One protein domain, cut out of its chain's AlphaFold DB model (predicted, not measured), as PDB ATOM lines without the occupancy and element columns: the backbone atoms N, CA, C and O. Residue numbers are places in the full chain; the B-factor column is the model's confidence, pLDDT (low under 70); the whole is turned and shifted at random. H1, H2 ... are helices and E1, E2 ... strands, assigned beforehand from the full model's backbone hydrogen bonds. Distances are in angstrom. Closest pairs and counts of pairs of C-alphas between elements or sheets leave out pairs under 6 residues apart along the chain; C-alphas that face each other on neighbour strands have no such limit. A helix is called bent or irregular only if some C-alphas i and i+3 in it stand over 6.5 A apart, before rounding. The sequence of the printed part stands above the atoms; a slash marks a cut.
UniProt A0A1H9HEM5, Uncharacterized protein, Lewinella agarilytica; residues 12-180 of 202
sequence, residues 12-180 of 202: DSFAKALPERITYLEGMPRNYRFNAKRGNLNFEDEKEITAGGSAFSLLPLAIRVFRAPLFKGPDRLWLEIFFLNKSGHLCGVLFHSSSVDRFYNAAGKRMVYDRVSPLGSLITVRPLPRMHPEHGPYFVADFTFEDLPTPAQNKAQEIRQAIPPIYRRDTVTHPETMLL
ATOM      1  N   ASP A  12     182.216 -67.786 110.881       97.94
ATOM      2  CA  ASP A  12     183.462 -68.560 110.766       97.94
ATOM      3  C   ASP A  12     184.679 -67.663 110.522       97.94
ATOM      4  O   ASP A  12     185.761 -67.885 111.065       97.94
ATOM      5  N   SER A  13     184.505 -66.635 109.690       97.75
ATOM      6  CA  SER A  13     185.536 -65.633 109.417       97.75
ATOM      7  C   SER A  13     185.785 -64.771 110.650       97.75
ATOM      8  O   SER A  13     186.932 -64.482 110.976       97.75
ATOM      9  N   PHE A  14     184.716 -64.396 111.356       98.06
ATOM     10  CA  PHE A  14     184.801 -63.638 112.596       98.06
ATOM     11  C   PHE A  14     185.512 -64.427 113.696       98.06
ATOM     12  O   PHE A  14     186.404 -63.883 114.330       98.06
ATOM     13  N   ALA A  15     185.212 -65.719 113.861       97.81
ATOM     14  CA  ALA A  15     185.876 -66.599 114.826       97.81
ATOM     15  C   ALA A  15     187.396 -66.729 114.598       97.81
ATOM     16  O   ALA A  15     188.132 -67.083 115.515       97.81
ATOM     17  N   LYS A  16     187.877 -66.415 113.388       97.31
ATOM     18  CA  LYS A  16     189.301 -66.397 113.015       97.31
ATOM     19  C   LYS A  16     189.924 -64.998 113.076       97.31
ATOM     20  O   LYS A  16     191.089 -64.845 112.714       97.31
ATOM     21  N   ALA A  17     189.169 -63.978 113.488       95.75
ATOM     22  CA  ALA A  17     189.697 -62.633 113.649       95.75
ATOM     23  C   ALA A  17     190.820 -62.621 114.696       95.75
ATOM     24  O   ALA A  17     190.768 -63.316 115.715       95.75
ATOM     25  N   LEU A  18     191.838 -61.821 114.409       95.25
ATOM     26  CA  LEU A  18     193.026 -61.658 115.232       95.25
ATOM     27  C   LEU A  18     192.906 -60.329 115.985       95.25
ATOM     28  O   LEU A  18     192.930 -59.288 115.318       95.25
ATOM     29  N   PRO A  19     192.719 -60.331 117.320       93.75
ATOM     30  CA  PRO A  19     192.517 -59.100 118.078       93.75
ATOM     31  C   PRO A  19     193.638 -58.073 117.897       93.75
ATOM     32  O   PRO A  19     193.364 -56.885 117.781       93.75
ATOM     33  N   GLU A  20     194.884 -58.520 117.753       93.62
ATOM     34  CA  GLU A  20     196.057 -57.669 117.529       93.62
ATOM     35  C   GLU A  20     196.054 -56.947 116.172       93.62
ATOM     36  O   GLU A  20     196.823 -56.012 115.958       93.62
ATOM     37  N   ARG A  21     195.193 -57.370 115.237       95.19
ATOM     38  CA  ARG A  21     194.989 -56.704 113.940       95.19
ATOM     39  C   ARG A  21     193.789 -55.762 113.942       95.19
ATOM     40  O   ARG A  21     193.531 -55.120 112.922       95.19
ATOM     41  N   ILE A  22     193.043 -55.687 115.042       97.69
ATOM     42  CA  ILE A  22     191.902 -54.784 115.148       97.69
ATOM     43  C   ILE A  22     192.412 -53.363 115.329       97.69
ATOM     44  O   ILE A  22     193.235 -53.079 116.193       97.69
ATOM     45  N   THR A  23     191.903 -52.451 114.505       97.88
ATOM     46  CA  THR A  23     192.238 -51.030 114.601       97.88
ATOM     47  C   THR A  23     191.065 -50.265 115.188       97.88
ATOM     48  O   THR A  23     189.965 -50.256 114.628       97.88
ATOM     49  N   TYR A  24     191.319 -49.587 116.300       97.75
ATOM     50  CA  TYR A  24     190.354 -48.736 116.977       97.75
ATOM     51  C   TYR A  24     191.083 -47.555 117.613       97.75
ATOM     52  O   TYR A  24     191.943 -47.739 118.468       97.75
ATOM     53  N   LEU A  25     190.742 -46.340 117.179       97.00
ATOM     54  CA  LEU A  25     191.103 -45.136 117.914       97.00
ATOM     55  C   LEU A  25     190.061 -44.949 119.015       97.00
ATOM     56  O   LEU A  25     188.887 -44.754 118.708       97.00
ATOM     57  N   GLU A  26     190.480 -45.043 120.273       95.94
ATOM     58  CA  GLU A  26     189.572 -45.063 121.421       95.94
ATOM     59  C   GLU A  26     188.571 -43.890 121.407       95.94
ATOM     60  O   GLU A  26     188.927 -42.725 121.194       95.94
ATOM     61  N   GLY A  27     187.286 -44.213 121.583       96.31
ATOM     62  CA  GLY A  27     186.178 -43.260 121.495       96.31
ATOM     63  C   GLY A  27     185.850 -42.769 120.078       96.31
ATOM     64  O   GLY A  27     184.937 -41.960 119.918       96.31
ATOM     65  N   MET A  28     186.556 -43.232 119.046       97.19
ATOM     66  CA  MET A  28     186.407 -42.805 117.649       97.19
ATOM     67  C   MET A  28     186.282 -44.015 116.701       97.19
ATOM     68  O   MET A  28     187.141 -44.221 115.835       97.19
ATOM     69  N   PRO A  29     185.232 -44.851 116.844       97.75
ATOM     70  CA  PRO A  29     184.954 -45.904 115.875       97.75
ATOM     71  C   PRO A  29     184.664 -45.291 114.500       97.75
ATOM     72  O   PRO A  29     184.177 -44.165 114.389       97.75
ATOM     73  N   ARG A  30     184.906 -46.059 113.439       97.31
ATOM     74  CA  ARG A  30     184.499 -45.673 112.085       97.31
ATOM     75  C   ARG A  30     182.982 -45.556 111.986       97.31
ATOM     76  O   ARG A  30     182.266 -46.404 112.518       97.31
ATOM     77  N   ASN A  31     182.491 -44.548 111.280       96.56
ATOM     78  CA  ASN A  31     181.071 -44.246 111.272       96.56
ATOM     79  C   ASN A  31     180.378 -44.889 110.065       96.56
ATOM     80  O   ASN A  31     180.780 -44.739 108.911       96.56
ATOM     81  N   TYR A  32     179.326 -45.648 110.354       97.88
ATOM     82  CA  TYR A  32     178.432 -46.233 109.370       97.88
ATOM     83  C   TYR A  32     177.037 -45.668 109.567       97.88
ATOM     84  O   TYR A  32     176.562 -45.480 110.688       97.88
ATOM     85  N   ARG A  33     176.339 -45.450 108.456       95.94
ATOM     86  CA  ARG A  33     175.015 -44.842 108.462       95.94
ATOM     87  C   ARG A  33     174.021 -45.695 107.701       95.94
ATOM     88  O   ARG A  33     174.225 -46.013 106.531       95.94
ATOM     89  N   PHE A  34     172.899 -45.998 108.346       96.31
ATOM     90  CA  PHE A  34     171.717 -46.466 107.638       96.31
ATOM     91  C   PHE A  34     171.036 -45.276 106.953       96.31
ATOM     92  O   PHE A  34     170.512 -44.369 107.604       96.31
ATOM     93  N   ASN A  35     171.056 -45.251 105.626       94.81
ATOM     94  CA  ASN A  35     170.416 -44.205 104.847       94.81
ATOM     95  C   ASN A  35     168.940 -44.557 104.628       94.81
ATOM     96  O   ASN A  35     168.584 -45.273 103.693       94.81
ATOM     97  N   ALA A  36     168.068 -44.001 105.467       93.31
ATOM     98  CA  ALA A  36     166.624 -44.221 105.395       93.31
ATOM     99  C   ALA A  36     165.980 -43.744 104.078       93.31
ATOM    100  O   ALA A  36     164.886 -44.181 103.754       93.31
ATOM    101  N   LYS A  37     166.626 -42.880 103.286       92.81
ATOM    102  CA  LYS A  37     166.084 -42.456 101.985       92.81
ATOM    103  C   LYS A  37     166.275 -43.528 100.909       92.81
ATOM    104  O   LYS A  37     165.405 -43.714 100.068       92.81
ATOM    105  N   ARG A  38     167.419 -44.220 100.923       93.50
ATOM    106  CA  ARG A  38     167.799 -45.214  99.898       93.50
ATOM    107  C   ARG A  38     167.714 -46.662 100.384       93.50
ATOM    108  O   ARG A  38     167.792 -47.577  99.572       93.50
ATOM    109  N   GLY A  39     167.560 -46.868 101.688       95.19
ATOM    110  CA  GLY A  39     167.529 -48.188 102.303       95.19
ATOM    111  C   GLY A  39     168.853 -48.927 102.151       95.19
ATOM    112  O   GLY A  39     168.840 -50.110 101.840       95.19
ATOM    113  N   ASN A  40     169.987 -48.244 102.297       95.88
ATOM    114  CA  ASN A  40     171.310 -48.859 102.221       95.88
ATOM    115  C   ASN A  40     172.200 -48.486 103.408       95.88
ATOM    116  O   ASN A  40     171.932 -47.535 104.146       95.88
ATOM    117  N   LEU A  41     173.256 -49.275 103.593       97.75
ATOM    118  CA  LEU A  41     174.333 -48.996 104.526       97.75
ATOM    119  C   LEU A  41     175.430 -48.207 103.808       97.75
ATOM    120  O   LEU A  41     175.931 -48.641 102.768       97.75
ATOM    121  N   ASN A  42     175.836 -47.095 104.404       96.44
ATOM    122  CA  ASN A  42     176.966 -46.294 103.957       96.44
ATOM    123  C   ASN A  42     178.100 -46.357 104.983       96.44
ATOM    124  O   ASN A  42     177.852 -46.448 106.186       96.44
ATOM    125  N   PHE A  43     179.332 -46.293 104.489       95.81
ATOM    126  CA  PHE A  43     180.523 -45.980 105.264       95.81
ATOM    127  C   PHE A  43     180.809 -44.491 105.103       95.81
ATOM    128  O   PHE A  43     181.004 -44.021 103.975       95.81
ATOM    129  N   GLU A  44     180.817 -43.779 106.228       89.69
ATOM    130  CA  GLU A  44     180.848 -42.320 106.272       89.69
ATOM    131  C   GLU A  44     179.771 -41.725 105.331       89.69
ATOM    132  O   GLU A  44     178.722 -42.340 105.100       89.69
ATOM    133  N   ASP A  45     180.011 -40.542 104.768       80.38
ATOM    134  CA  ASP A  45     179.159 -39.951 103.725       80.38
ATOM    135  C   ASP A  45     179.664 -40.256 102.298       80.38
ATOM    136  O   ASP A  45     179.113 -39.766 101.313       80.38
ATOM    137  N   GLU A  46     180.701 -41.090 102.167       77.69
ATOM    138  CA  GLU A  46     181.459 -41.255 100.920       77.69
ATOM    139  C   GLU A  46     181.095 -42.520 100.143       77.69
ATOM    140  O   GLU A  46     181.044 -42.503  98.911       77.69
ATOM    141  N   LYS A  47     180.877 -43.645 100.841       91.75
ATOM    142  CA  LYS A  47     180.865 -44.961 100.197       91.75
ATOM    143  C   LYS A  47     179.628 -45.780 100.528       91.75
ATOM    144  O   LYS A  47     179.387 -46.160 101.670       91.75
ATOM    145  N   GLU A  48     178.898 -46.144  99.484       95.50
ATOM    146  CA  GLU A  48     177.824 -47.129  99.546       95.50
ATOM    147  C   GLU A  48     178.401 -48.537  99.780       95.50
ATOM    148  O   GLU A  48     179.287 -48.990  99.050       95.50
ATOM    149  N   ILE A  49     177.924 -49.217 100.825       96.88
ATOM    150  CA  ILE A  49     178.375 -50.562 101.221       96.88
ATOM    151  C   ILE A  49     177.406 -51.637 100.742       96.88
ATOM    152  O   ILE A  49     177.835 -52.737 100.389       96.88
ATOM    153  N   THR A  50     176.114 -51.324 100.710       96.69
ATOM    154  CA  THR A  50     175.071 -52.202 100.175       96.69
ATOM    155  C   THR A  50     174.286 -51.484  99.097       96.69
ATOM    156  O   THR A  50     174.099 -50.273  99.172       96.69
ATOM    157  N   ALA A  51     173.736 -52.235  98.145       94.75
ATOM    158  CA  ALA A  51     172.744 -51.679  97.235       94.75
ATOM    159  C   ALA A  51     171.484 -51.227  98.004       94.75
ATOM    160  O   ALA A  51     171.175 -51.735  99.089       94.75
ATOM    161  N   GLY A  52     170.735 -50.284  97.430       93.62
ATOM    162  CA  GLY A  52     169.444 -49.838  97.966       93.62
ATOM    163  C   GLY A  52     168.462 -50.995  98.174       93.62
ATOM    164  O   GLY A  52     168.316 -51.859  97.313       93.62
ATOM    165  N   GLY A  53     167.813 -51.031  99.339       92.88
ATOM    166  CA  GLY A  53     166.860 -52.077  99.728       92.88
ATOM    167  C   GLY A  53     167.496 -53.412 100.137       92.88
ATOM    168  O   GLY A  53     166.782 -54.306 100.587       92.88
ATOM    169  N   SER A  54     168.819 -53.561 100.017       96.25
ATOM    170  CA  SER A  54     169.513 -54.801 100.377       96.25
ATOM    171  C   SER A  54     169.734 -54.902 101.884       96.25
ATOM    172  O   SER A  54     170.107 -53.928 102.538       96.25
ATOM    173  N   ALA A  55     169.535 -56.101 102.432       97.62
ATOM    174  CA  ALA A  55     169.847 -56.383 103.825       97.62
ATOM    175  C   ALA A  55     171.364 -56.441 104.068       97.62
ATOM    176  O   ALA A  55     172.148 -56.742 103.165       97.62
ATOM    177  N   PHE A  56     171.767 -56.192 105.309       98.38
ATOM    178  CA  PHE A  56     173.128 -56.417 105.790       98.38
ATOM    179  C   PHE A  56     173.099 -57.027 107.178       98.38
ATOM    180  O   PHE A  56     172.151 -56.819 107.928       98.38
ATOM    181  N   SER A  57     174.162 -57.738 107.532       98.50
ATOM    182  CA  SER A  57     174.277 -58.370 108.842       98.50
ATOM    183  C   SER A  57     175.476 -57.826 109.603       98.50
ATOM    184  O   SER A  57     176.477 -57.432 109.002       98.50
ATOM    185  N   LEU A  58     175.365 -57.803 110.925       98.50
ATOM    186  CA  LEU A  58     176.362 -57.297 111.856       98.50
ATOM    187  C   LEU A  58     176.608 -58.343 112.943       98.50
ATOM    188  O   LEU A  58     175.664 -58.942 113.458       98.50
ATOM    189  N   LEU A  59     177.878 -58.521 113.305       98.25
ATOM    190  CA  LEU A  59     178.286 -59.236 114.512       98.25
ATOM    191  C   LEU A  59     178.635 -58.191 115.579       98.25
ATOM    192  O   LEU A  59     179.675 -57.534 115.456       98.25
ATOM    193  N   PRO A  60     177.750 -57.959 116.560       97.56
ATOM    194  CA  PRO A  60     177.937 -56.904 117.542       97.56
ATOM    195  C   PRO A  60     179.053 -57.249 118.537       97.56
ATOM    196  O   PRO A  60     179.068 -58.307 119.162       97.56
ATOM    197  N   LEU A  61     179.979 -56.311 118.725       98.31
ATOM    198  CA  LEU A  61     180.945 -56.325 119.822       98.31
ATOM    199  C   LEU A  61     180.408 -55.592 121.049       98.31
ATOM    200  O   LEU A  61     180.657 -56.040 122.165       98.31
ATOM    201  N   ALA A  62     179.655 -54.516 120.836       98.12
ATOM    202  CA  ALA A  62     178.961 -53.760 121.868       98.12
ATOM    203  C   ALA A  62     177.639 -53.220 121.319       98.12
ATOM    204  O   ALA A  62     177.494 -53.003 120.111       98.12
ATOM    205  N   ILE A  63     176.681 -52.987 122.207       97.19
ATOM    206  CA  ILE A  63     175.373 -52.429 121.878       97.19
ATOM    207  C   ILE A  63     174.878 -51.558 123.025       97.19
ATOM    208  O   ILE A  63     175.121 -51.848 124.199       97.19
ATOM    209  N   ARG A  64     174.148 -50.499 122.685       95.50
ATOM    210  CA  ARG A  64     173.363 -49.751 123.666       95.50
ATOM    211  C   ARG A  64     172.096 -49.168 123.068       95.50
ATOM    212  O   ARG A  64     172.040 -48.858 121.878       95.50
ATOM    213  N   VAL A  65     171.102 -48.983 123.927       95.06
ATOM    214  CA  VAL A  65     169.893 -48.220 123.635       95.06
ATOM    215  C   VAL A  65     169.757 -47.119 124.668       95.06
ATOM    216  O   VAL A  65     169.829 -47.391 125.864       95.06
ATOM    217  N   PHE A  66     169.576 -45.885 124.214       94.94
ATOM    218  CA  PHE A  66     169.579 -44.714 125.086       94.94
ATOM    219  C   PHE A  66     168.772 -43.557 124.519       94.94
ATOM    220  O   PHE A  66     168.472 -43.510 123.324       94.94
ATOM    221  N   ARG A  67     168.415 -42.614 125.389       94.19
ATOM    222  CA  ARG A  67     167.650 -41.418 125.038       94.19
ATOM    223  C   ARG A  67     168.535 -40.175 125.071       94.19
ATOM    224  O   ARG A  67     169.184 -39.921 126.079       94.19
ATOM    225  N   ALA A  68     168.598 -39.433 123.965       93.06
ATOM    226  CA  ALA A  68     169.429 -38.236 123.880       93.06
ATOM    227  C   ALA A  68     169.055 -37.296 122.717       93.06
ATOM    228  O   ALA A  68     168.681 -37.768 121.633       93.06
ATOM    229  N   PRO A  69     169.274 -35.973 122.866       92.81
ATOM    230  CA  PRO A  69     169.188 -34.993 121.785       92.81
ATOM    231  C   PRO A  69     170.505 -34.912 120.988       92.81
ATOM    232  O   PRO A  69     171.233 -33.917 121.028       92.81
ATOM    233  N   LEU A  70     170.857 -35.982 120.270       90.94
ATOM    234  CA  LEU A  70     172.093 -36.013 119.478       90.94
ATOM    235  C   LEU A  70     172.032 -35.080 118.258       90.94
ATOM    236  O   LEU A  70     170.971 -34.843 117.679       90.94
ATOM    237  N   PHE A  71     173.203 -34.597 117.828       87.50
ATOM    238  CA  PHE A  71     173.408 -33.841 116.581       87.50
ATOM    239  C   PHE A  71     172.531 -32.585 116.435       87.50
ATOM    240  O   PHE A  71     172.078 -32.264 115.337       87.50
ATOM    241  N   LYS A  72     172.289 -31.871 117.545       88.06
ATOM    242  CA  LYS A  72     171.390 -30.697 117.612       88.06
ATOM    243  C   LYS A  72     169.940 -31.017 117.205       88.06
ATOM    244  O   LYS A  72     169.190 -30.124 116.817       88.06
ATOM    245  N   GLY A  73     169.559 -32.293 117.257       88.25
ATOM    246  CA  GLY A  73     168.203 -32.764 117.018       88.25
ATOM    247  C   GLY A  73     167.357 -32.788 118.294       88.25
ATOM    248  O   GLY A  73     167.866 -32.539 119.388       88.25
ATOM    249  N   PRO A  74     166.057 -33.109 118.172       91.19
ATOM    250  CA  PRO A  74     165.206 -33.307 119.338       91.19
ATOM    251  C   PRO A  74     165.634 -34.558 120.107       91.19
ATOM    252  O   PRO A  74     166.299 -35.440 119.553       91.19
ATOM    253  N   ASP A  75     165.185 -34.654 121.357       92.25
ATOM    254  CA  ASP A  75     165.358 -35.862 122.154       92.25
ATOM    255  C   ASP A  75     164.738 -37.081 121.454       92.25
ATOM    256  O   ASP A  75     163.588 -37.061 121.002       92.25
ATOM    257  N   ARG A  76     165.533 -38.144 121.316       93.94
ATOM    258  CA  ARG A  76     165.158 -39.363 120.599       93.94
ATOM    259  C   ARG A  76     165.702 -40.582 121.307       93.94
ATOM    260  O   ARG A  76     166.730 -40.528 121.973       93.94
ATOM    261  N   LEU A  77     165.025 -41.698 121.073       94.62
ATOM    262  CA  LEU A  77     165.556 -43.011 121.378       94.62
ATOM    263  C   LEU A  77     166.507 -43.457 120.261       94.62
ATOM    264  O   LEU A  77     166.142 -43.416 119.079       94.62
ATOM    265  N   TRP A  78     167.700 -43.887 120.656       96.19
ATOM    266  CA  TRP A  78     168.790 -44.319 119.793       96.19
ATOM    267  C   TRP A  78     169.169 -45.757 120.098       96.19
ATOM    268  O   TRP A  78     169.250 -46.144 121.258       96.19
ATOM    269  N   LEU A  79     169.450 -46.519 119.050       97.31
ATOM    270  CA  LEU A  79     170.129 -47.804 119.109       97.31
ATOM    271  C   LEU A  79     171.495 -47.629 118.459       97.31
ATOM    272  O   LEU A  79     171.574 -47.215 117.303       97.31
ATOM    273  N   GLU A  80     172.552 -47.981 119.175       97.81
ATOM    274  CA  GLU A  80     173.908 -48.000 118.648       97.81
ATOM    275  C   GLU A  80     174.475 -49.411 118.688       97.81
ATOM    276  O   GLU A  80     174.437 -50.067 119.728       97.81
ATOM    277  N   ILE A  81     175.018 -49.859 117.557       98.38
ATOM    278  CA  ILE A  81     175.659 -51.166 117.419       98.38
ATOM    279  C   ILE A  81     177.103 -50.957 116.972       98.38
ATOM    280  O   ILE A  81     177.351 -50.308 115.953       98.38
ATOM    281  N   PHE A  82     178.043 -51.550 117.705       98.69
ATOM    282  CA  PHE A  82     179.464 -51.553 117.379       98.69
ATOM    283  C   PHE A  82     179.866 -52.906 116.800       98.69
ATOM    284  O   PHE A  82     179.501 -53.941 117.350       98.69
ATOM    285  N   PHE A  83     180.618 -52.919 115.705       98.75
ATOM    286  CA  PHE A  83     180.965 -54.135 114.962       98.75
ATOM    287  C   PHE A  83     182.317 -53.988 114.248       98.75
ATOM    288  O   PHE A  83     182.883 -52.896 114.198       98.75
ATOM    289  N   LEU A  84     182.833 -55.075 113.671       98.62
ATOM    290  CA  LEU A  84     184.027 -55.036 112.820       98.62
ATOM    291  C   LEU A  84     183.662 -55.021 111.339       98.62
ATOM    292  O   LEU A  84     182.793 -55.775 110.897       98.62
ATOM    293  N   ASN A  85     184.384 -54.241 110.541       98.12
ATOM    294  CA  ASN A  85     184.412 -54.458 109.094       98.12
ATOM    295  C   ASN A  85     185.442 -55.539 108.710       98.12
ATOM    296  O   ASN A  85     186.231 -55.999 109.535       98.12
ATOM    297  N   LYS A  86     185.457 -55.955 107.440       97.44
ATOM    298  CA  LYS A  86     186.365 -56.995 106.919       97.44
ATOM    299  C   LYS A  86     187.846 -56.600 106.943       97.44
ATOM    300  O   LYS A  86     188.695 -57.468 106.766       97.44
ATOM    301  N   SER A  87     188.162 -55.326 107.164       96.81
ATOM    302  CA  SER A  87     189.525 -54.850 107.422       96.81
ATOM    303  C   SER A  87     189.898 -54.818 108.907       96.81
ATOM    304  O   SER A  87     191.007 -54.407 109.224       96.81
ATOM    305  N   GLY A  88     189.017 -55.257 109.810       97.62
ATOM    306  CA  GLY A  88     189.288 -55.286 111.247       97.62
ATOM    307  C   GLY A  88     189.185 -53.919 111.924       97.62
ATOM    308  O   GLY A  88     189.697 -53.745 113.023       97.62
ATOM    309  N   HIS A  89     188.544 -52.925 111.308       98.00
ATOM    310  CA  HIS A  89     188.302 -51.653 111.989       98.00
ATOM    311  C   HIS A  89     187.077 -51.768 112.896       98.00
ATOM    312  O   HIS A  89     186.053 -52.306 112.462       98.00
ATOM    313  N   LEU A  90     187.149 -51.206 114.105       98.56
ATOM    314  CA  LEU A  90     185.958 -51.017 114.930       98.56
ATOM    315  C   LEU A  90     185.079 -49.917 114.329       98.56
ATOM    316  O   LEU A  90     185.544 -48.820 114.009       98.56
ATOM    317  N   CYS A  91     183.804 -50.237 114.167       98.50
ATOM    318  CA  CYS A  91     182.807 -49.429 113.486       98.50
ATOM    319  C   CYS A  91     181.577 -49.255 114.380       98.50
ATOM    320  O   CYS A  91     181.294 -50.126 115.200       98.50
ATOM    321  N   GLY A  92     180.833 -48.168 114.198       98.25
ATOM    322  CA  GLY A  92     179.555 -47.918 114.860       98.25
ATOM    323  C   GLY A  92     178.472 -47.560 113.848       98.25
ATOM    324  O   GLY A  92     178.743 -46.867 112.870       98.25
ATOM    325  N   VAL A  93     177.246 -48.023 114.084       98.19
ATOM    326  CA  VAL A  93     176.050 -47.604 113.343       98.19
ATOM    327  C   VAL A  93     174.944 -47.207 114.314       98.19
ATOM    328  O   VAL A  93     174.699 -47.897 115.306       98.19
ATOM    329  N   LEU A  94     174.274 -46.092 114.015       96.62
ATOM    330  CA  LEU A  94     173.108 -45.617 114.757       96.62
ATOM    331  C   LEU A  94     171.809 -45.865 114.003       96.62
ATOM    332  O   LEU A  94     171.696 -45.603 112.804       96.62
ATOM    333  N   PHE A  95     170.792 -46.228 114.771       97.19
ATOM    334  CA  PHE A  95     169.392 -46.215 114.382       97.19
ATOM    335  C   PHE A  95     168.604 -45.371 115.384       97.19
ATOM    336  O   PHE A  95     169.001 -45.227 116.537       97.19
ATOM    337  N   HIS A  96     167.473 -44.816 114.959       95.25
ATOM    338  CA  HIS A  96     166.596 -44.043 115.837       95.25
ATOM    339  C   HIS A  96     165.122 -44.245 115.484       95.25
ATOM    340  O   HIS A  96     164.779 -44.817 114.439       95.25
ATOM    341  N   SER A  97     164.249 -43.712 116.343       88.19
ATOM    342  CA  SER A  97     162.796 -43.655 116.126       88.19
ATOM    343  C   SER A  97     162.218 -45.048 115.824       88.19
ATOM    344  O   SER A  97     162.592 -46.014 116.483       88.19
ATOM    345  N   SER A  98     161.371 -45.181 114.796       91.81
ATOM    346  CA  SER A  98     160.680 -46.429 114.453       91.81
ATOM    347  C   SER A  98     161.603 -47.625 114.213       91.81
ATOM    348  O   SER A  98     161.151 -48.758 114.312       91.81
ATOM    349  N   SER A  99     162.884 -47.413 113.898       95.69
ATOM    350  CA  SER A  99     163.842 -48.520 113.799       95.69
ATOM    351  C   SER A  99     164.139 -49.130 115.174       95.69
ATOM    352  O   SER A  99     164.221 -50.346 115.302       95.69
ATOM    353  N   VAL A 100     164.237 -48.310 116.225       95.19
ATOM    354  CA  VAL A 100     164.496 -48.797 117.589       95.19
ATOM    355  C   VAL A 100     163.290 -49.558 118.138       95.19
ATOM    356  O   VAL A 100     163.458 -50.613 118.741       95.19
ATOM    357  N   ASP A 101     162.070 -49.104 117.838       92.25
ATOM    358  CA  ASP A 101     160.849 -49.836 118.206       92.25
ATOM    359  C   ASP A 101     160.826 -51.237 117.571       92.25
ATOM    360  O   ASP A 101     160.446 -52.226 118.200       92.25
ATOM    361  N   ARG A 102     161.268 -51.349 116.312       94.06
ATOM    362  CA  ARG A 102     161.369 -52.640 115.614       94.06
ATOM    363  C   ARG A 102     162.461 -53.525 116.197       94.06
ATOM    364  O   ARG A 102     162.234 -54.726 116.323       94.06
ATOM    365  N   PHE A 103     163.590 -52.945 116.604       94.62
ATOM    366  CA  PHE A 103     164.612 -53.669 117.355       94.62
ATOM    367  C   PHE A 103     164.031 -54.254 118.647       94.62
ATOM    368  O   PHE A 103     164.143 -55.457 118.846       94.62
ATOM    369  N   TYR A 104     163.338 -53.470 119.479       89.06
ATOM    370  CA  TYR A 104     162.736 -53.985 120.718       89.06
ATOM    371  C   TYR A 104     161.678 -55.058 120.478       89.06
ATOM    372  O   TYR A 104     161.638 -56.048 121.202       89.06
ATOM    373  N   ASN A 105     160.844 -54.907 119.450       88.00
ATOM    374  CA  ASN A 105     159.840 -55.921 119.127       88.00
ATOM    375  C   ASN A 105     160.468 -57.271 118.747       88.00
ATOM    376  O   ASN A 105     159.897 -58.318 119.059       88.00
ATOM    377  N   ALA A 106     161.630 -57.251 118.090       88.25
ATOM    378  CA  ALA A 106     162.341 -58.450 117.661       88.25
ATOM    379  C   ALA A 106     163.282 -59.013 118.747       88.25
ATOM    380  O   ALA A 106     163.248 -60.209 119.029       88.25
ATOM    381  N   ALA A 107     164.090 -58.161 119.384       84.38
ATOM    382  CA  ALA A 107     165.059 -58.537 120.412       84.38
ATOM    383  C   ALA A 107     164.415 -58.733 121.788       84.38
ATOM    384  O   ALA A 107     164.736 -59.688 122.485       84.38
ATOM    385  N   GLY A 108     163.482 -57.863 122.183       79.25
ATOM    386  CA  GLY A 108     162.954 -57.803 123.547       79.25
ATOM    387  C   GLY A 108     162.277 -59.096 123.989       79.25
ATOM    388  O   GLY A 108     162.500 -59.553 125.105       79.25
ATOM    389  N   LYS A 109     161.525 -59.753 123.096       76.00
ATOM    390  CA  LYS A 109     160.952 -61.076 123.389       76.00
ATOM    391  C   LYS A 109     162.040 -62.121 123.636       76.00
ATOM    392  O   LYS A 109     161.952 -62.843 124.620       76.00
ATOM    393  N   ARG A 110     163.079 -62.162 122.798       78.94
ATOM    394  CA  ARG A 110     164.200 -63.105 122.953       78.94
ATOM    395  C   ARG A 110     164.998 -62.846 124.223       78.94
ATOM    396  O   ARG A 110     165.339 -63.776 124.941       78.94
ATOM    397  N   MET A 111     165.252 -61.581 124.538       82.06
ATOM    398  CA  MET A 111     165.966 -61.199 125.754       82.06
ATOM    399  C   MET A 111     165.187 -61.590 127.014       82.06
ATOM    400  O   MET A 111     165.773 -62.100 127.962       82.06
ATOM    401  N   VAL A 112     163.867 -61.379 127.026       78.62
ATOM    402  CA  VAL A 112     163.020 -61.653 128.198       78.62
ATOM    403  C   VAL A 112     162.713 -63.142 128.352       78.62
ATOM    404  O   VAL A 112     162.873 -63.687 129.444       78.62
ATOM    405  N   TYR A 113     162.259 -63.800 127.286       81.81
ATOM    406  CA  TYR A 113     161.775 -65.182 127.357       81.81
ATOM    407  C   TYR A 113     162.890 -66.203 127.143       81.81
ATOM    408  O   TYR A 113     162.979 -67.167 127.901       81.81
ATOM    409  N   ASP A 114     163.773 -65.959 126.174       83.25
ATOM    410  CA  ASP A 114     164.819 -66.914 125.790       83.25
ATOM    411  C   ASP A 114     166.152 -66.628 126.502       83.25
ATOM    412  O   ASP A 114     167.084 -67.425 126.429       83.25
ATOM    413  N   ARG A 115     166.248 -65.491 127.210       80.44
ATOM    414  CA  ARG A 115     167.464 -65.003 127.887       80.44
ATOM    415  C   ARG A 115     168.671 -64.901 126.947       80.44
ATOM    416  O   ARG A 115     169.814 -65.054 127.374       80.44
ATOM    417  N   VAL A 116     168.413 -64.620 125.669       82.00
ATOM    418  CA  VAL A 116     169.454 -64.455 124.649       82.00
ATOM    419  C   VAL A 116     169.858 -62.987 124.562       82.00
ATOM    420  O   VAL A 116     169.039 -62.118 124.262       82.00
ATOM    421  N   SER A 117     171.142 -62.727 124.803       87.75
ATOM    422  CA  SER A 117     171.766 -61.419 124.588       87.75
ATOM    423  C   SER A 117     171.858 -61.100 123.088       87.75
ATOM    424  O   SER A 117     172.280 -61.968 122.317       87.75
ATOM    425  N   PRO A 118     171.589 -59.852 122.653       89.81
ATOM    426  CA  PRO A 118     171.876 -59.409 121.292       89.81
ATOM    427  C   PRO A 118     173.352 -59.565 120.897       89.81
ATOM    428  O   PRO A 118     173.638 -59.737 119.715       89.81
ATOM    429  N   LEU A 119     174.292 -59.543 121.857       94.00
ATOM    430  CA  LEU A 119     175.715 -59.797 121.592       94.00
ATOM    431  C   LEU A 119     176.005 -61.248 121.190       94.00
ATOM    432  O   LEU A 119     177.018 -61.524 120.552       94.00
ATOM    433  N   GLY A 120     175.120 -62.172 121.560       92.81
ATOM    434  CA  GLY A 120     175.178 -63.579 121.179       92.81
ATOM    435  C   GLY A 120     174.529 -63.874 119.828       92.81
ATOM    436  O   GLY A 120     174.333 -65.046 119.515       92.81
ATOM    437  N   SER A 121     174.172 -62.856 119.035       94.56
ATOM    438  CA  SER A 121     173.427 -63.029 117.785       94.56
ATOM    439  C   SER A 121     174.096 -62.385 116.566       94.56
ATOM    440  O   SER A 121     174.698 -61.317 116.645       94.56
ATOM    441  N   LEU A 122     173.920 -63.006 115.398       97.19
ATOM    442  CA  LEU A 122     174.052 -62.344 114.107       97.19
ATOM    443  C   LEU A 122     172.807 -61.478 113.911       97.19
ATOM    444  O   LEU A 122     171.691 -61.996 113.836       97.19
ATOM    445  N   ILE A 123     172.996 -60.163 113.843       97.38
ATOM    446  CA  ILE A 123     171.902 -59.208 113.670       97.38
ATOM    447  C   ILE A 123     171.794 -58.873 112.189       97.38
ATOM    448  O   ILE A 123     172.688 -58.232 111.639       97.38
ATOM    449  N   THR A 124     170.697 -59.260 111.546       98.06
ATOM    450  CA  THR A 124     170.414 -58.883 110.158       98.06
ATOM    451  C   THR A 124     169.443 -57.712 110.125       98.06
ATOM    452  O   THR A 124     168.353 -57.761 110.694       98.06
ATOM    453  N   VAL A 125     169.849 -56.648 109.439       98.19
ATOM    454  CA  VAL A 125     169.081 -55.429 109.222       98.19
ATOM    455  C   VAL A 125     168.504 -55.458 107.814       98.19
ATOM    456  O   VAL A 125     169.239 -55.424 106.825       98.19
ATOM    457  N   ARG A 126     167.176 -55.490 107.714       97.75
ATOM    458  CA  ARG A 126     166.434 -55.402 106.456       97.75
ATOM    459  C   ARG A 126     165.829 -54.002 106.304       97.75
ATOM    460  O   ARG A 126     165.018 -53.605 107.142       97.75
ATOM    461  N   PRO A 127     166.148 -53.262 105.230       97.69
ATOM    462  CA  PRO A 127     165.446 -52.030 104.894       97.69
ATOM    463  C   PRO A 127     163.996 -52.343 104.519       97.69
ATOM    464  O   PRO A 127     163.724 -53.055 103.555       97.69
ATOM    465  N   LEU A 128     163.048 -51.800 105.276       96.44
ATOM    466  CA  LEU A 128     161.625 -52.013 105.062       96.44
ATOM    467  C   LEU A 128     160.993 -50.743 104.474       96.44
ATOM    468  O   LEU A 128     160.962 -49.722 105.169       96.44
ATOM    469  N   PRO A 129     160.487 -50.773 103.225       96.06
ATOM    470  CA  PRO A 129     159.922 -49.594 102.588       96.06
ATOM    471  C   PRO A 129     158.656 -49.114 103.304       96.06
ATOM    472  O   PRO A 129     157.837 -49.890 103.817       96.06
ATOM    473  N   ARG A 130     158.510 -47.796 103.337       95.31
ATOM    474  CA  ARG A 130     157.412 -47.040 103.929       95.31
ATOM    475  C   ARG A 130     157.107 -45.825 103.066       95.31
ATOM    476  O   ARG A 130     157.919 -45.410 102.244       95.31
ATOM    477  N   MET A 131     155.929 -45.253 103.282       94.69
ATOM    478  CA  MET A 131     155.485 -44.027 102.632       94.69
ATOM    479  C   MET A 131     155.129 -43.006 103.708       94.69
ATOM    480  O   MET A 131     154.311 -43.302 104.579       94.69
ATOM    481  N   HIS A 132     155.762 -41.832 103.681       91.81
ATOM    482  CA  HIS A 132     155.340 -40.693 104.489       91.81
ATOM    483  C   HIS A 132     154.325 -39.877 103.681       91.81
ATOM    484  O   HIS A 132     154.641 -39.552 102.534       91.81
ATOM    485  N   PRO A 133     153.161 -39.503 104.246       91.88
ATOM    486  CA  PRO A 133     152.139 -38.750 103.516       91.88
ATOM    487  C   PRO A 133     152.674 -37.469 102.856       91.88
ATOM    488  O   PRO A 133     152.304 -37.158 101.731       91.88
ATOM    489  N   GLU A 134     153.598 -36.770 103.526       93.00
ATOM    490  CA  GLU A 134     154.124 -35.466 103.080       93.00
ATOM    491  C   GLU A 134     155.564 -35.504 102.539       93.00
ATOM    492  O   GLU A 134     156.011 -34.568 101.882       93.00
ATOM    493  N   HIS A 135     156.328 -36.560 102.831       89.19
ATOM    494  CA  HIS A 135     157.778 -36.603 102.562       89.19
ATOM    495  C   HIS A 135     158.181 -37.737 101.612       89.19
ATOM    496  O   HIS A 135     159.360 -37.889 101.295       89.19
ATOM    497  N   GLY A 136     157.205 -38.507 101.125       93.31
ATOM    498  CA  GLY A 136     157.420 -39.552 100.135       93.31
ATOM    499  C   GLY A 136     158.017 -40.843 100.712       93.31
ATOM    500  O   GLY A 136     157.903 -41.111 101.915       93.31
ATOM    501  N   PRO A 137     158.599 -41.695  99.851       94.94
ATOM    502  CA  PRO A 137     159.075 -43.010 100.247       94.94
ATOM    503  C   PRO A 137     160.324 -42.924 101.128       94.94
ATOM    504  O   PRO A 137     161.231 -42.127 100.889       94.94
ATOM    505  N   TYR A 138     160.384 -43.799 102.125       95.00
ATOM    506  CA  TYR A 138     161.532 -43.965 103.010       95.00
ATOM    507  C   TYR A 138     161.644 -45.422 103.470       95.00
ATOM    508  O   TYR A 138     160.785 -46.251 103.184       95.00
ATOM    509  N   PHE A 139     162.709 -45.738 104.194       96.44
ATOM    510  CA  PHE A 139     162.985 -47.053 104.743       96.44
ATOM    511  C   PHE A 139     163.146 -46.975 106.257       96.44
ATOM    512  O   PHE A 139     163.764 -46.055 106.792       96.44
ATOM    513  N   VAL A 140     162.627 -47.989 106.939       96.81
ATOM    514  CA  VAL A 140     162.869 -48.246 108.363       96.81
ATOM    515  C   VAL A 140     163.720 -49.505 108.477       96.81
ATOM    516  O   VAL A 140     163.553 -50.423 107.677       96.81
ATOM    517  N   ALA A 141     164.626 -49.567 109.449       97.81
ATOM    518  CA  ALA A 141     165.378 -50.785 109.714       97.81
ATOM    519  C   ALA A 141     164.498 -51.803 110.460       97.81
ATOM    520  O   ALA A 141     163.896 -51.492 111.487       97.81
ATOM    521  N   ASP A 142     164.411 -53.012 109.917       96.69
ATOM    522  CA  ASP A 142     163.766 -54.177 110.520       96.69
ATOM    523  C   ASP A 142     164.848 -55.191 110.898       96.69
ATOM    524  O   ASP A 142     165.804 -55.364 110.144       96.69
ATOM    525  N   PHE A 143     164.722 -55.840 112.054       96.50
ATOM    526  CA  PHE A 143     165.809 -56.625 112.640       96.50
ATOM    527  C   PHE A 143     165.413 -58.090 112.779       96.50
ATOM    528  O   PHE A 143     164.333 -58.403 113.281       96.50
ATOM    529  N   THR A 144     166.310 -58.986 112.385       94.94
ATOM    530  CA  THR A 144     166.245 -60.411 112.717       94.94
ATOM    531  C   THR A 144     167.530 -60.836 113.411       94.94
ATOM    532  O   THR A 144     168.575 -60.206 113.256       94.94
ATOM    533  N   PHE A 145     167.432 -61.901 114.199       94.69
ATOM    534  CA  PHE A 145     168.505 -62.379 115.059       94.69
ATOM    535  C   PHE A 145     168.691 -63.872 114.814       94.69
ATOM    536  O   PHE A 145     167.714 -64.621 114.753       94.69
ATOM    537  N   GLU A 146     169.931 -64.315 114.704       93.75
ATOM    538  CA  GLU A 146     170.300 -65.729 114.618       93.75
ATOM    539  C   GLU A 146     171.368 -65.998 115.673       93.75
ATOM    540  O   GLU A 146     172.272 -65.182 115.829       93.75
ATOM    541  N   ASP A 147     171.261 -67.093 116.425       93.31
ATOM    542  CA  ASP A 147     172.234 -67.382 117.483       93.31
ATOM    543  C   ASP A 147     173.618 -67.627 116.884       93.31
ATOM    544  O   ASP A 147     173.777 -68.319 115.875       93.31
ATOM    545  N   LEU A 148     174.639 -67.055 117.516       94.06
ATOM    546  CA  LEU A 148     176.010 -67.260 117.085       94.06
ATOM    547  C   LEU A 148     176.523 -68.625 117.519       94.06
ATOM    548  O   LEU A 148     176.264 -69.053 118.644       94.06
ATOM    549  N   PRO A 149     177.340 -69.286 116.688       96.12
ATOM    550  CA  PRO A 149     178.045 -70.476 117.122       96.12
ATOM    551  C   PRO A 149     179.056 -70.111 118.222       96.12
ATOM    552  O   PRO A 149     179.674 -69.041 118.189       96.12
ATOM    553  N   THR A 150     179.270 -71.020 119.177       96.06
ATOM    554  CA  THR A 150     180.161 -70.822 120.338       96.06
ATOM    555  C   THR A 150     181.544 -70.253 119.984       96.06
ATOM    556  O   THR A 150     181.986 -69.337 120.678       96.06
ATOM    557  N   PRO A 151     182.233 -70.685 118.903       98.00
ATOM    558  CA  PRO A 151     183.518 -70.096 118.525       98.00
ATOM    559  C   PRO A 151     183.452 -68.588 118.245       98.00
ATOM    560  O   PRO A 151     184.355 -67.853 118.640       98.00
ATOM    561  N   ALA A 152     182.381 -68.106 117.607       97.44
ATOM    562  CA  ALA A 152     182.204 -66.683 117.333       97.44
ATOM    563  C   ALA A 152     181.871 -65.898 118.613       97.44
ATOM    564  O   ALA A 152     182.389 -64.798 118.799       97.44
ATOM    565  N   GLN A 153     181.078 -66.475 119.524       96.44
ATOM    566  CA  GLN A 153     180.791 -65.866 120.830       96.44
ATOM    567  C   GLN A 153     182.064 -65.707 121.676       96.44
ATOM    568  O   GLN A 153     182.350 -64.612 122.166       96.44
ATOM    569  N   ASN A 154     182.869 -66.770 121.774       97.25
ATOM    570  CA  ASN A 154     184.145 -66.753 122.493       97.25
ATOM    571  C   ASN A 154     185.098 -65.715 121.895       97.25
ATOM    572  O   ASN A 154     185.705 -64.934 122.626       97.25
ATOM    573  N   LYS A 155     185.180 -65.648 120.560       97.75
ATOM    574  CA  LYS A 155     186.013 -64.657 119.878       97.75
ATOM    575  C   LYS A 155     185.533 -63.224 120.126       97.75
ATOM    576  O   LYS A 155     186.360 -62.339 120.312       97.75
ATOM    577  N   ALA A 156     184.223 -62.975 120.180       96.94
ATOM    578  CA  ALA A 156     183.699 -61.649 120.512       96.94
ATOM    579  C   ALA A 156     184.105 -61.218 121.933       96.94
ATOM    580  O   ALA A 156     184.447 -60.056 122.151       96.94
ATOM    581  N   GLN A 157     184.093 -62.150 122.891       96.56
ATOM    582  CA  GLN A 157     184.568 -61.896 124.252       96.56
ATOM    583  C   GLN A 157     186.074 -61.614 124.290       96.56
ATOM    584  O   GLN A 157     186.478 -60.627 124.897       96.56
ATOM    585  N   GLU A 158     186.881 -62.432 123.614       97.81
ATOM    586  CA  GLU A 158     188.332 -62.238 123.493       97.81
ATOM    587  C   GLU A 158     188.663 -60.861 122.904       97.81
ATOM    588  O   GLU A 158     189.474 -60.125 123.458       97.81
ATOM    589  N   ILE A 159     187.981 -60.468 121.821       98.12
ATOM    590  CA  ILE A 159     188.163 -59.157 121.192       98.12
ATOM    591  C   ILE A 159     187.856 -58.032 122.180       98.12
ATOM    592  O   ILE A 159     188.676 -57.131 122.325       98.12
ATOM    593  N   ARG A 160     186.714 -58.085 122.881       97.00
ATOM    594  CA  ARG A 160     186.343 -57.064 123.877       97.00
ATOM    595  C   ARG A 160     187.378 -56.912 124.992       97.00
ATOM    596  O   ARG A 160     187.541 -55.813 125.500       97.00
ATOM    597  N   GLN A 161     188.039 -57.998 125.386       96.25
ATOM    598  CA  GLN A 161     189.075 -57.978 126.423       96.25
ATOM    599  C   GLN A 161     190.424 -57.460 125.905       96.25
ATOM    600  O   GLN A 161     191.220 -56.949 126.687       96.25
ATOM    601  N   ALA A 162     190.689 -57.612 124.607       97.06
ATOM    602  CA  ALA A 162     191.967 -57.270 123.990       97.06
ATOM    603  C   ALA A 162     192.057 -55.821 123.482       97.06
ATOM    604  O   ALA A 162     193.163 -55.331 123.256       97.06
ATOM    605  N   ILE A 163     190.925 -55.144 123.268       96.50
ATOM    606  CA  ILE A 163     190.882 -53.766 122.755       96.50
ATOM    607  C   ILE A 163     190.470 -52.766 123.849       96.50
ATOM    608  O   ILE A 163     189.886 -53.172 124.853       96.50
ATOM    609  N   PRO A 164     190.741 -51.456 123.670       95.88
ATOM    610  CA  PRO A 164     190.246 -50.424 124.581       95.88
ATOM    611  C   PRO A 164     188.715 -50.448 124.751       95.88
ATOM    612  O   PRO A 164     188.016 -50.953 123.863       95.88
ATOM    613  N   PRO A 165     188.173 -49.854 125.834       96.69
ATOM    614  CA  PRO A 165     186.733 -49.775 126.071       96.69
ATOM    615  C   PRO A 165     185.957 -49.283 124.846       96.69
ATOM    616  O   PRO A 165     186.326 -48.290 124.219       96.69
ATOM    617  N   ILE A 166     184.878 -49.985 124.494       97.88
ATOM    618  CA  ILE A 166     184.103 -49.679 123.292       97.88
ATOM    619  C   ILE A 166     183.071 -48.599 123.609       97.88
ATOM    620  O   ILE A 166     182.064 -48.850 124.273       97.88
ATOM    621  N   TYR A 167     183.305 -47.409 123.065       97.25
ATOM    622  CA  TYR A 167     182.364 -46.296 123.077       97.25
ATOM    623  C   TYR A 167     182.591 -45.360 121.888       97.25
ATOM    624  O   TYR A 167     183.538 -45.507 121.102       97.25
ATOM    625  N   ARG A 168     181.718 -44.361 121.760       95.50
ATOM    626  CA  ARG A 168     181.886 -43.267 120.811       95.50
ATOM    627  C   ARG A 168     181.702 -41.925 121.510       95.50
ATOM    628  O   ARG A 168     180.657 -41.669 122.095       95.50
ATOM    629  N   ARG A 169     182.730 -41.077 121.430       93.38
ATOM    630  CA  ARG A 169     182.859 -39.822 122.185       93.38
ATOM    631  C   ARG A 169     181.727 -38.835 121.899       93.38
ATOM    632  O   ARG A 169     181.233 -38.213 122.828       93.38
ATOM    633  N   ASP A 170     181.296 -38.718 120.644       90.06
ATOM    634  CA  ASP A 170     180.254 -37.762 120.231       90.06
ATOM    635  C   ASP A 170     178.827 -38.166 120.651       90.06
ATOM    636  O   ASP A 170     177.886 -37.392 120.471       90.06
ATOM    637  N   THR A 171     178.661 -39.355 121.234       92.12
ATOM    638  CA  THR A 171     177.375 -39.872 121.711       92.12
ATOM    639  C   THR A 171     177.431 -40.404 123.138       92.12
ATOM    640  O   THR A 171     176.502 -41.088 123.567       92.12
ATOM    641  N   VAL A 172     178.497 -40.134 123.897       90.88
ATOM    642  CA  VAL A 172     178.514 -40.435 125.336       90.88
ATOM    643  C   VAL A 172     177.434 -39.592 126.019       90.88
ATOM    644  O   VAL A 172     177.330 -38.389 125.788       90.88
ATOM    645  N   THR A 173     176.611 -40.231 126.847       85.12
ATOM    646  CA  THR A 173     175.523 -39.584 127.589       85.12
ATOM    647  C   THR A 173     175.507 -40.057 129.032       85.12
ATOM    648  O   THR A 173     176.162 -41.045 129.368       85.12
ATOM    649  N   HIS A 174     174.756 -39.352 129.880       81.44
ATOM    650  CA  HIS A 174     174.607 -39.724 131.282       81.44
ATOM    651  C   HIS A 174     174.062 -41.163 131.410       81.44
ATOM    652  O   HIS A 174     173.105 -41.494 130.696       81.44
ATOM    653  N   PRO A 175     174.608 -42.013 132.302       81.50
ATOM    654  CA  PRO A 175     174.196 -43.413 132.434       81.50
ATOM    655  C   PRO A 175     172.693 -43.618 132.662       81.50
ATOM    656  O   PRO A 175     172.127 -44.578 132.151       81.50
ATOM    657  N   GLU A 176     172.016 -42.688 133.337       83.75
ATOM    658  CA  GLU A 176     170.559 -42.751 133.572       83.75
ATOM    659  C   GLU A 176     169.715 -42.718 132.289       83.75
ATOM    660  O   GLU A 176     168.544 -43.086 132.294       83.75
ATOM    661  N   THR A 177     170.300 -42.286 131.171       87.75
ATOM    662  CA  THR A 177     169.627 -42.290 129.866       87.75
ATOM    663  C   THR A 177     169.666 -43.655 129.171       87.75
ATOM    664  O   THR A 177     169.002 -43.827 128.143       87.75
ATOM    665  N   MET A 178     170.445 -44.611 129.692       91.12
ATOM    666  CA  MET A 178     170.617 -45.948 129.120       91.12
ATOM    667  C   MET A 178     169.439 -46.856 129.486       91.12
ATOM    668  O   MET A 178     169.107 -47.038 130.652       91.12
ATOM    669  N   LEU A 179     168.838 -47.479 128.474       90.81
ATOM    670  CA  LEU A 179     167.792 -48.500 128.624       90.81
ATOM    671  C   LEU A 179     168.322 -49.920 128.394       90.81
ATOM    672  O   LEU A 179     167.748 -50.890 128.878       90.81
ATOM    673  N   LEU A 180     169.388 -50.044 127.605       91.38
ATOM    674  CA  LEU A 180     170.103 -51.288 127.345       91.38
ATOM    675  C   LEU A 180     171.578 -50.957 127.162       91.38
ATOM    676  O   LEU A 180     171.905 -50.012 126.446       91.38
TER     677      LEU A 180
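This is residues 12 to 180 of the 202 residues of an uncharacterized protein of Lewinella agarilytica (UniProt A0A1H9HEM5). Two sheets make a sandwich that is only partly face to face: a strongly twisted sheet of six strands, and a smaller sheet of E3 with the long hairpin E7 and E8. H2 covers part of E8 and reaches with its first residues over E5, while the short H1 and H3 pack together near one end of the domain, and the tip of the E7 and E8 hairpin makes the other end. The printed part has 169 residues, with three named helices and nine named strands in the order H1 E1 E2 E3 E4 E5 E6 H2 E7 E8 H3 E9, and its class is mixed, helices and strands. The large sheet has the order E2 E1 E6 E5 E4 E9 and is mixed; the small one, E3 E7 E8, is antiparallel. The whole is compact, with a radius of gyration of the C-alphas of 15.8 A and spans of 49 by 37 by 34 A.

H1, residues 12 to 15, begins with C-alpha 12 at (183.462, -68.560, 110.766). After residues 16 to 29 come E1, residues 30 to 35, 15.9 A long, and E2, residues 40 to 43. E3, residues 56 to 58, runs on into E4, residues 60 to 68, across a break of 1 residue at 97 degrees; E4 is 21.5 A long. E5, residues 76 to 84, is 25.7 A long and E6, residues 90 to 96, is 20.6 A long. H2, residues 98 to 114, is 23.8 A long and has a kink of 29 degrees near residue 106; it is neither bent nor irregular, but only just: C-alphas 106 and 109 are 6.5 A apart. E7, residues 121 to 132, is 31.7 A long, and E8, residues 136 to 147, is 36.0 A long, beginning with C-alpha 136 at (157.420, -39.552, 100.135). H3, residues 150 to 162, is 18.3 A long. E9, residues 178 to 180, ends with C-alpha 180 at (170.103, -51.288, 127.345).

In the large sheet E4, E5 and E6 form a meander, each strand the antiparallel neighbour of the one before, with N 80 and O 64 at 2.9 A and N 93 and O 81 at 3.0 A. E6 and E1 are parallel, with N 32 and O 92 at 2.9 A. E1 and E2 are a hairpin, with N 33 and O 42 at 2.9 A, and the other edge strand, E9, is antiparallel to E4, with N 65 and O 180 at 2.8 A. In the small sheet E7 and E8 are a hairpin, with N 126 and O 142 at 2.8 A, and E3 is antiparallel to E7, with N 58 and O 123 at 2.8 A. The parts of the two sheets that face each other are 11.0 A centre to centre, their best planes 29 degrees apart. H2 is on the small sheet at a height of 8.4 A, over E8 and along the strands, at 17 degrees to E8 on the local plane; their closest C-alphas are those of Ser 99 and Ala 141, 4.9 A. H2 is also on one face of the large sheet, making two layers, a helix over a sheet; its closest C-alpha to E5 is that of Val 100, 5.9 A from Leu 79. H3 only grazes the large sheet, with residues 153 to 160; its closest C-alphas with E4 are those of Ala 156 and Leu 61, 6.0 A. H1 and H3 touch, H3 with residues 151 to 156 alone; the closest C-alphas are those of Ala 15 and Ala 152, 4.4 A. H2 and H3 are apart. Every O i to N i+4 pair is within hydrogen-bond range in H3, and 11 of 13 are in H2; H1 is too short for such a pair.

The two C-alphas farthest apart are those of Glu 20 and Pro 133, 49.8 A. The printed part has no cut. The links H1 to E1, E2 to E3 and H3 to E9 are long. The mean pLDDT of the printed part is 93.9, and no printed residue is under 70.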